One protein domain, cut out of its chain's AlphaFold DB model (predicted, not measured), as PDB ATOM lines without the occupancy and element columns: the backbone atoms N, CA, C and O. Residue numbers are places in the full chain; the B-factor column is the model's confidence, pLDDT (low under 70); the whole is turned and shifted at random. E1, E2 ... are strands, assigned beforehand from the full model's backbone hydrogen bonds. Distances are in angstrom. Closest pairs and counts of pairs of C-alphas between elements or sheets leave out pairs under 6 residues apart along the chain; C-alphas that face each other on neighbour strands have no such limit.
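This is residues 3 to 73 of the 263 residues of the protein "Beta-galactosidase" of Bacteroides reticulotermitis JCM 10512 (UniProt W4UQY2). A three-stranded antiparallel sheet, E1, E4 and E5, has the two-stranded hairpin E2 and E3 over one face, set toward the E1 edge, like a small, loose sandwich of which the two sheets are only partly face to face. Between the end of E2 and the start of E3 a long stretch with no named element, residues 16 to 39, loops away from E2 and folds back to E3. The printed part has 71 residues, with no named helix and five named strands, E1 to E5 along the chain; the larger sheet has the order E1, E4, E5. The class is all strand, although under half of the residues, 32 of 71, are in named elements. The whole is only just compact, close to loose, with a radius of gyration of the C-alphas of 13.1 A and spans of 37 by 27 by 16 A.

E1, residues 3 to 8, is an edge strand and the antiparallel neighbour of E4, residues 50 to 57, with 166 degrees between their directions. N 5 and O 54 are within hydrogen-bond range at 2.9 A, and N 56 and O 3 at 2.8 A. After E1, a tight link of 1 residue leads to E2, residues 10 to 15. The closest C-alphas of E1 and E2 are those of Leu 6 and Trp 12, 6.8 A apart. E2 forms a hairpin with E3, residues 40 to 44, antiparallel at 157 degrees; N 11 and O 43 are 2.8 A apart. The closest C-alphas of E2 and E4 are those of Gly 10 and Val 51, 6.0 A apart. E4, the inner strand, forms a hairpin with E5, residues 65 to 71, antiparallel at 163 degrees; N 51 and O 70 are 2.8 A apart, within hydrogen-bond range. E5 is the other edge strand, and it is apart from E2 and E3. E3 is also apart from E1 and E4.

E1 begins at C-alpha 3, (28.289, -36.576, 17.097), and is 17.1 A long. E2 measures 15.1 A and E3 13.4 A. E4, the longest strand with 8 residues, measures 23.5 A from C-alpha 50 at (13.034, -47.837, 10.436). E5 measures 20.5 A and ends at C-alpha 71, (10.578, -48.269, 14.159).

The two C-alphas farthest apart are those of Lys 46 and Asp 61, 39.3 A. The printed part has no cut. The link from E2 to E3, 24 residues, is long; E3 to E4 is tight and E4 to E5 is short. The mean pLDDT of the printed part is 91.3, and residues 19, 20 and 62 are under 70.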
ATOM      1  N   SER A   3      28.903 -36.859  18.389       95.12
ATOM      2  CA  SER A   3      28.289 -36.576  17.097       95.12
ATOM      3  C   SER A   3      27.228 -37.618  16.767       95.12
ATOM      4  O   SER A   3      27.432 -38.815  16.974       95.12
ATOM      5  N   PHE A   4      26.101 -37.147  16.247       97.25
ATOM      6  CA  PHE A   4      24.916 -37.931  15.956       97.25
ATOM      7  C   PHE A   4      24.643 -37.983  14.449       97.25
ATOM      8  O   PHE A   4      24.546 -36.954  13.778       97.25
ATOM      9  N   ASP A   5      24.464 -39.198  13.929       97.50
ATOM     10  CA  ASP A   5      24.015 -39.466  12.560       97.50
ATOM     11  C   ASP A   5      22.649 -40.158  12.601       97.50
ATOM     12  O   ASP A   5      22.520 -41.259  13.139       97.50
ATOM     13  N   LEU A   6      21.628 -39.497  12.052       98.00
ATOM     14  CA  LEU A   6      20.260 -40.004  11.983       98.00
ATOM     15  C   LEU A   6      19.950 -40.454  10.557       98.00
ATOM     16  O   LEU A   6      20.091 -39.672   9.616       98.00
ATOM     17  N   ARG A   7      19.476 -41.692  10.404       97.38
ATOM     18  CA  ARG A   7      19.057 -42.269   9.121       97.38
ATOM     19  C   ARG A   7      17.660 -42.869   9.212       97.38
ATOM     20  O   ARG A   7      17.270 -43.379  10.261       97.38
ATOM     21  N   GLY A   8      16.962 -42.892   8.080       95.94
ATOM     22  CA  GLY A   8      15.630 -43.485   7.956       95.94
ATOM     23  C   GLY A   8      14.497 -42.475   8.139       95.94
ATOM     24  O   GLY A   8      14.680 -41.284   7.909       95.94
ATOM     25  N   GLU A   9      13.318 -42.962   8.525       95.62
ATOM     26  CA  GLU A   9      12.061 -42.190   8.541       95.62
ATOM     27  C   GLU A   9      11.886 -41.364   9.834       95.62
ATOM     28  O   GLU A   9      10.929 -41.534  10.595       95.62
ATOM     29  N   GLY A  10      12.842 -40.471  10.106       95.50
ATOM     30  CA  GLY A  10      12.840 -39.589  11.273       95.50
ATOM     31  C   GLY A  10      13.577 -38.273  11.026       95.50
ATOM     32  O   GLY A  10      14.508 -38.197  10.230       95.50
ATOM     33  N   GLU A  11      13.171 -37.230  11.742       96.94
ATOM     34  CA  GLU A  11      13.750 -35.892  11.665       96.94
ATOM     35  C   GLU A  11      14.526 -35.552  12.934       96.94
ATOM     36  O   GLU A  11      14.031 -35.687  14.055       96.94
ATOM     37  N   TRP A  12      15.741 -35.042  12.753       97.69
ATOM     38  CA  TRP A  12      16.579 -34.572  13.849       97.69
ATOM     39  C   TRP A  12      16.005 -33.299  14.472       97.69
ATOM     40  O   TRP A  12      15.740 -32.328  13.761       97.69
ATOM     41  N   ARG A  13      15.852 -33.280  15.801       97.44
ATOM     42  CA  ARG A  13      15.420 -32.094  16.560       97.44
ATOM     43  C   ARG A  13      16.455 -31.612  17.579       97.44
ATOM     44  O   ARG A  13      16.183 -30.645  18.282       97.44
ATOM     45  N   GLY A  14      17.648 -32.206  17.595       95.25
ATOM     46  CA  GLY A  14      18.749 -31.761  18.445       95.25
ATOM     47  C   GLY A  14      18.542 -32.072  19.920       95.25
ATOM     48  O   GLY A  14      17.619 -32.781  20.310       95.25
ATOM     49  N   GLY A  15      19.429 -31.526  20.736       93.38
ATOM     50  CA  GLY A  15      19.264 -31.406  22.177       93.38
ATOM     51  C   GLY A  15      19.563 -29.970  22.581       93.38
ATOM     52  O   GLY A  15      19.512 -29.062  21.746       93.38
ATOM     53  N   ILE A  16      19.914 -29.784  23.844       93.19
ATOM     54  CA  ILE A  16      20.472 -28.532  24.343       93.19
ATOM     55  C   ILE A  16      21.689 -28.845  25.202       93.19
ATOM     56  O   ILE A  16      21.819 -29.946  25.737       93.19
ATOM     57  N   ALA A  17      22.587 -27.880  25.313       90.94
ATOM     58  CA  ALA A  17      23.673 -27.924  26.273       90.94
ATOM     59  C   ALA A  17      24.105 -26.504  26.635       90.94
ATOM     60  O   ALA A  17      23.993 -25.585  25.822       90.94
ATOM     61  N   HIS A  18      24.621 -26.351  27.843       81.69
ATOM     62  CA  HIS A  18      25.257 -25.147  28.360       81.69
ATOM     63  C   HIS A  18      26.773 -25.101  28.064       81.69
ATOM     64  O   HIS A  18      27.449 -24.114  28.345       81.69
ATOM     65  N   GLY A  19      27.337 -26.173  27.504       64.19
ATOM     66  CA  GLY A  19      28.783 -26.372  27.419       64.19
ATOM     67  C   GLY A  19      29.556 -25.468  26.451       64.19
ATOM     68  O   GLY A  19      29.847 -25.890  25.347       64.19
ATOM     69  N   GLY A  20      30.042 -24.312  26.907       68.62
ATOM     70  CA  GLY A  20      31.369 -23.797  26.517       68.62
ATOM     71  C   GLY A  20      31.514 -23.048  25.184       68.62
ATOM     72  O   GLY A  20      32.644 -22.806  24.761       68.62
ATOM     73  N   LYS A  21      30.421 -22.650  24.529       74.06
ATOM     74  CA  LYS A  21      30.443 -21.697  23.406       74.06
ATOM     75  C   LYS A  21      29.239 -20.760  23.462       74.06
ATOM     76  O   LYS A  21      28.284 -21.030  24.182       74.06
ATOM     77  N   GLU A  22      29.271 -19.695  22.667       75.56
ATOM     78  CA  GLU A  22      28.117 -18.812  22.488       75.56
ATOM     79  C   GLU A  22      26.956 -19.571  21.812       75.56
ATOM     80  O   GLU A  22      27.124 -20.174  20.747       75.56
ATOM     81  N   GLY A  23      25.786 -19.587  22.458       80.56
ATOM     82  CA  GLY A  23      24.608 -20.360  22.044       80.56
ATOM     83  C   GLY A  23      24.294 -21.551  22.963       80.56
ATOM     84  O   GLY A  23      24.857 -21.690  24.041       80.56
ATOM     85  N   ASN A  24      23.348 -22.401  22.550       87.56
ATOM     86  CA  ASN A  24      22.800 -23.497  23.371       87.56
ATOM     87  C   ASN A  24      22.709 -24.853  22.637       87.56
ATOM     88  O   ASN A  24      21.952 -25.733  23.054       87.56
ATOM     89  N   TYR A  25      23.466 -25.026  21.543       91.00
ATOM     90  CA  TYR A  25      23.557 -26.265  20.748       91.00
ATOM     91  C   TYR A  25      22.244 -26.747  20.098       91.00
ATOM     92  O   TYR A  25      22.161 -27.883  19.620       91.00
ATOM     93  N   VAL A  26      21.216 -25.895  20.041       92.31
ATOM     94  CA  VAL A  26      19.922 -26.232  19.435       92.31
ATOM     95  C   VAL A  26      20.099 -26.650  17.972       92.31
ATOM     96  O   VAL A  26      20.738 -25.961  17.183       92.31
ATOM     97  N   LEU A  27      19.506 -27.797  17.616       94.25
ATOM     98  CA  LEU A  27      19.566 -28.451  16.294       94.25
ATOM     99  C   LEU A  27      20.953 -28.919  15.828       94.25
ATOM    100  O   LEU A  27      21.049 -29.572  14.785       94.25
ATOM    101  N   GLU A  28      22.014 -28.684  16.593       94.06
ATOM    102  CA  GLU A  28      23.340 -29.182  16.243       94.06
ATOM    103  C   GLU A  28      23.396 -30.705  16.306       94.06
ATOM    104  O   GLU A  28      22.660 -31.344  17.054       94.06
ATOM    105  N   LYS A  29      24.274 -31.304  15.495       95.25
ATOM    106  CA  LYS A  29      24.496 -32.758  15.477       95.25
ATOM    107  C   LYS A  29      25.633 -33.203  16.382       95.25
ATOM    108  O   LYS A  29      25.839 -34.400  16.531       95.25
ATOM    109  N   THR A  30      26.371 -32.271  16.975       93.69
ATOM    110  CA  THR A  30      27.480 -32.584  17.872       93.69
ATOM    111  C   THR A  30      27.263 -31.850  19.180       93.69
ATOM    112  O   THR A  30      27.328 -30.626  19.213       93.69
ATOM    113  N   LEU A  31      27.002 -32.598  20.250       93.56
ATOM    114  CA  LEU A  31      26.689 -32.041  21.562       93.56
ATOM    115  C   LEU A  31      27.728 -32.469  22.604       93.56
ATOM    116  O   LEU A  31      28.294 -33.569  22.509       93.56
ATOM    117  N   PRO A  32      28.004 -31.627  23.612       92.38
ATOM    118  CA  PRO A  32      28.738 -32.057  24.788       92.38
ATOM    119  C   PRO A  32      27.865 -32.974  25.654       92.38
ATOM    120  O   PRO A  32      26.660 -33.111  25.450       92.38
ATOM    121  N   VAL A  33      28.502 -33.614  26.625       90.50
ATOM    122  CA  VAL A  33      27.844 -34.418  27.655       90.50
ATOM    123  C   VAL A  33      28.059 -33.692  28.977       90.50
ATOM    124  O   VAL A  33      29.193 -33.328  29.281       90.50
ATOM    125  N   GLU A  34      26.997 -33.471  29.744       88.94
ATOM    126  CA  GLU A  34      27.027 -32.704  30.991       88.94
ATOM    127  C   GLU A  34      26.791 -33.659  32.158       88.94
ATOM    128  O   GLU A  34      25.805 -34.391  32.188       88.94
ATOM    129  N   CYS A  35      27.748 -33.730  33.088       90.56
ATOM    130  CA  CYS A  35      27.740 -34.715  34.178       90.56
ATOM    131  C   CYS A  35      27.527 -36.168  33.698       90.56
ATOM    132  O   CYS A  35      26.849 -36.960  34.345       90.56
ATOM    133  N   GLY A  36      28.094 -36.523  32.540       89.50
ATOM    134  CA  GLY A  36      28.009 -37.879  31.991       89.50
ATOM    135  C   GLY A  36      26.738 -38.194  31.194       89.50
ATOM    136  O   GLY A  36      26.653 -39.287  30.637       89.50
ATOM    137  N   ILE A  37      25.791 -37.255  31.041       93.25
ATOM    138  CA  ILE A  37      24.579 -37.460  30.234       93.25
ATOM    139  C   ILE A  37      24.239 -36.267  29.319       93.25
ATOM    140  O   ILE A  37      24.577 -35.120  29.590       93.25
ATOM    141  N   ASN A  38      23.572 -36.543  28.196       92.94
ATOM    142  CA  ASN A  38      22.803 -35.554  27.434       92.94
ATOM    143  C   ASN A  38      21.607 -36.259  26.760       92.94
ATOM    144  O   ASN A  38      21.606 -37.486  26.617       92.94
ATOM    145  N   ARG A  39      20.581 -35.508  26.356       95.75
ATOM    146  CA  ARG A  39      19.375 -36.005  25.688       95.75
ATOM    147  C   ARG A  39      19.158 -35.281  24.365       95.75
ATOM    148  O   ARG A  39      19.280 -34.065  24.275       95.75
ATOM    149  N   VAL A  40      18.771 -36.048  23.352       96.81
ATOM    150  CA  VAL A  40      18.419 -35.539  22.024       96.81
ATOM    151  C   VAL A  40      17.000 -35.957  21.665       96.81
ATOM    152  O   VAL A  40      16.479 -36.949  22.178       96.81
ATOM    153  N   LEU A  41      16.372 -35.186  20.789       97.31
ATOM    154  CA  LEU A  41      15.005 -35.359  20.331       97.31
ATOM    155  C   LEU A  41      15.005 -35.746  18.851       97.31
ATOM    156  O   LEU A  41      15.717 -35.171  18.023       97.31
ATOM    157  N   ILE A  42      14.158 -36.713  18.515       97.31
ATOM    158  CA  ILE A  42      13.895 -37.153  17.145       97.31
ATOM    159  C   ILE A  42      12.386 -37.110  16.946       97.31
ATOM    160  O   ILE A  42      11.631 -37.598  17.784       97.31
ATOM    161  N   ARG A  43      11.946 -36.513  15.841       96.50
ATOM    162  CA  ARG A  43      10.536 -36.424  15.466       96.50
ATOM    163  C   ARG A  43      10.230 -37.461  14.390       96.50
ATOM    164  O   ARG A  43      10.957 -37.553  13.406       96.50
ATOM    165  N   SER A  44       9.162 -38.234  14.556       93.44
ATOM    166  CA  SER A  44       8.672 -39.136  13.507       93.44
ATOM    167  C   SER A  44       8.149 -38.350  12.303       93.44
ATOM    168  O   SER A  44       7.603 -37.256  12.461       93.44
ATOM    169  N   THR A  45       8.265 -38.916  11.101       92.50
ATOM    170  CA  THR A  45       7.630 -38.355   9.899       92.50
ATOM    171  C   THR A  45       6.199 -38.883   9.744       92.50
ATOM    172  O   THR A  45       5.707 -39.666  10.560       92.50
ATOM    173  N   LYS A  46       5.508 -38.468   8.674       90.94
ATOM    174  CA  LYS A  46       4.206 -39.044   8.290       90.94
ATOM    175  C   LYS A  46       4.321 -40.475   7.750       90.94
ATOM    176  O   LYS A  46       3.308 -41.152   7.612       90.94
ATOM    177  N   LYS A  47       5.532 -40.922   7.408       92.94
ATOM    178  CA  LYS A  47       5.800 -42.254   6.883       92.94
ATOM    179  C   LYS A  47       6.395 -43.106   7.998       92.94
ATOM    180  O   LYS A  47       7.431 -42.781   8.566       92.94
ATOM    181  N   ALA A  48       5.724 -44.204   8.312       95.50
ATOM    182  CA  ALA A  48       6.270 -45.185   9.232       95.50
ATOM    183  C   ALA A  48       7.494 -45.874   8.626       95.50
ATOM    184  O   ALA A  48       7.531 -46.154   7.424       95.50
ATOM    185  N   GLY A  49       8.480 -46.184   9.458       96.31
ATOM    186  CA  GLY A  49       9.662 -46.887   9.003       96.31
ATOM    187  C   GLY A  49      10.745 -47.023  10.056       96.31
ATOM    188  O   GLY A  49      10.619 -46.597  11.204       96.31
ATOM    189  N   LYS A  50      11.833 -47.657   9.629       97.50
ATOM    190  CA  LYS A  50      13.034 -47.837  10.436       97.50
ATOM    191  C   LYS A  50      13.746 -46.499  10.615       97.50
ATOM    192  O   LYS A  50      13.939 -45.764   9.646       97.50
ATOM    193  N   VAL A  51      14.187 -46.235  11.836       97.94
ATOM    194  CA  VAL A  51      15.023 -45.099  12.215       97.94
ATOM    195  C   VAL A  51      16.259 -45.636  12.925       97.94
ATOM    196  O   VAL A  51      16.164 -46.491  13.807       97.94
ATOM    197  N   VAL A  52      17.432 -45.159  12.518       98.19
ATOM    198  CA  VAL A  52      18.719 -45.537  13.107       98.19
ATOM    199  C   VAL A  52      19.436 -44.269  13.541       98.19
ATOM    200  O   VAL A  52      19.739 -43.419  12.703       98.19
ATOM    201  N   LEU A  53      19.717 -44.150  14.837       98.12
ATOM    202  CA  LEU A  53      20.548 -43.086  15.393       98.12
ATOM    203  C   LEU A  53      21.894 -43.684  15.797       98.12
ATOM    204  O   LEU A  53      21.948 -44.563  16.654       98.12
ATOM    205  N   THR A  54      22.973 -43.182  15.206       97.88
ATOM    206  CA  THR A  54      24.347 -43.534  15.584       97.88
ATOM    207  C   THR A  54      24.970 -42.385  16.361       97.88
ATOM    208  O   THR A  54      24.944 -41.251  15.892       97.88
ATOM    209  N   ALA A  55      25.560 -42.678  17.514       96.50
ATOM    210  CA  ALA A  55      26.323 -41.748  18.334       96.50
ATOM    211  C   ALA A  55      27.813 -42.111  18.276       96.50
ATOM    212  O   ALA A  55      28.177 -43.281  18.416       96.50
ATOM    213  N   LYS A  56      28.678 -41.119  18.063       95.00
ATOM    214  CA  LYS A  56      30.134 -41.291  17.942       95.00
ATOM    215  C   LYS A  56      30.867 -40.284  18.811       95.00
ATOM    216  O   LYS A  56      30.551 -39.097  18.768       95.00
ATOM    217  N   VAL A  57      31.869 -40.737  19.556       93.38
ATOM    218  CA  VAL A  57      32.784 -39.836  20.268       93.38
ATOM    219  C   VAL A  57      33.699 -39.162  19.243       93.38
ATOM    220  O   VAL A  57      34.271 -39.845  18.398       93.38
ATOM    221  N   THR A  58      33.817 -37.831  19.281       86.31
ATOM    222  CA  THR A  58      34.620 -37.076  18.292       86.31
ATOM    223  C   THR A  58      35.828 -36.350  18.865       86.31
ATOM    224  O   THR A  58      36.650 -35.855  18.105       86.31
ATOM    225  N   ASN A  59      35.944 -36.258  20.186       79.19
ATOM    226  CA  ASN A  59      37.011 -35.524  20.871       79.19
ATOM    227  C   ASN A  59      37.868 -36.441  21.761       79.19
ATOM    228  O   ASN A  59      38.310 -36.025  22.828       79.19
ATOM    229  N   SER A  60      38.032 -37.700  21.359       74.06
ATOM    230  CA  SER A  60      38.852 -38.689  22.056       74.06
ATOM    231  C   SER A  60      39.529 -39.599  21.039       74.06
ATOM    232  O   SER A  60      38.924 -39.933  20.019       74.06
ATOM    233  N   ASP A  61      40.744 -40.042  21.357       73.88
ATOM    234  CA  ASP A  61      41.484 -41.048  20.583       73.88
ATOM    235  C   ASP A  61      40.776 -42.417  20.590       73.88
ATOM    236  O   ASP A  61      41.000 -43.267  19.729       73.88
ATOM    237  N   LEU A  62      39.862 -42.619  21.543       67.38
ATOM    238  CA  LEU A  62      38.983 -43.776  21.619       67.38
ATOM    239  C   LEU A  62      37.737 -43.525  20.759       67.38
ATOM    240  O   LEU A  62      36.716 -43.021  21.236       67.38
ATOM    241  N   LEU A  63      37.813 -43.917  19.485       72.19
ATOM    242  CA  LEU A  63      36.719 -43.852  18.506       72.19
ATOM    243  C   LEU A  63      35.618 -44.882  18.804       72.19
ATOM    244  O   LEU A  63      35.384 -45.829  18.053       72.19
ATOM    245  N   SER A  64      34.925 -44.691  19.922       86.50
ATOM    246  CA  SER A  64      33.779 -45.509  20.308       86.50
ATOM    247  C   SER A  64      32.512 -45.017  19.613       86.50
ATOM    248  O   SER A  64      32.245 -43.813  19.525       86.50
ATOM    249  N   SER A  65      31.708 -45.963  19.132       93.12
ATOM    250  CA  SER A  65      30.410 -45.683  18.528       93.12
ATOM    251  C   SER A  65      29.356 -46.660  19.016       93.12
ATOM    252  O   SER A  65      29.658 -47.820  19.287       93.12
ATOM    253  N   SER A  66      28.124 -46.184  19.111       96.38
ATOM    254  CA  SER A  66      26.964 -47.010  19.419       96.38
ATOM    255  C   SER A  66      25.787 -46.568  18.564       96.38
ATOM    256  O   SER A  66      25.718 -45.413  18.135       96.38
ATOM    257  N   ALA A  67      24.868 -47.485  18.291       97.00
ATOM    258  CA  ALA A  67      23.684 -47.201  17.504       97.00
ATOM    259  C   ALA A  67      22.444 -47.785  18.169       97.00
ATOM    260  O   ALA A  67      22.453 -48.911  18.662       97.00
ATOM    261  N   VAL A  68      21.358 -47.023  18.114       97.69
ATOM    262  CA  VAL A  68      20.022 -47.492  18.471       97.69
ATOM    263  C   VAL A  68      19.165 -47.533  17.216       97.69
ATOM    264  O   VAL A  68      19.245 -46.660  16.349       97.69
ATOM    265  N   THR A  69      18.356 -48.579  17.107       97.62
ATOM    266  CA  THR A  69      17.401 -48.765  16.017       97.62
ATOM    267  C   THR A  69      16.010 -48.863  16.609       97.62
ATOM    268  O   THR A  69      15.781 -49.655  17.519       97.62
ATOM    269  N   PHE A  70      15.075 -48.099  16.065       95.31
ATOM    270  CA  PHE A  70      13.663 -48.165  16.423       95.31
ATOM    271  C   PHE A  70      12.801 -47.995  15.171       95.31
ATOM    272  O   PHE A  70      13.292 -47.607  14.110       95.31
ATOM    273  N   HIS A  71      11.522 -48.344  15.270       96.00
ATOM    274  CA  HIS A  71      10.578 -48.269  14.159       96.00
ATOM    275  C   HIS A  71       9.416 -47.369  14.557       96.00
ATOM    276  O   HIS A  71       8.806 -47.578  15.605       96.00
ATOM    277  N   SER A  72       9.118 -46.365  13.736       93.88
ATOM    278  CA  SER A  72       7.884 -45.598  13.882       93.88
ATOM    279  C   SER A  72       6.700 -46.443  13.410       93.88
ATOM    280  O   SER A  72       6.799 -47.187  12.432       93.88
ATOM    281  N   VAL A  73       5.580 -46.349  14.125       91.88
ATOM    282  CA  VAL A  73       4.356 -47.101  13.822       91.88
ATOM    283  C   VAL A  73       3.477 -46.280  12.868       91.88
ATOM    284  O   VAL A  73       3.397 -45.059  13.028       91.88
TER     285      VAL A  73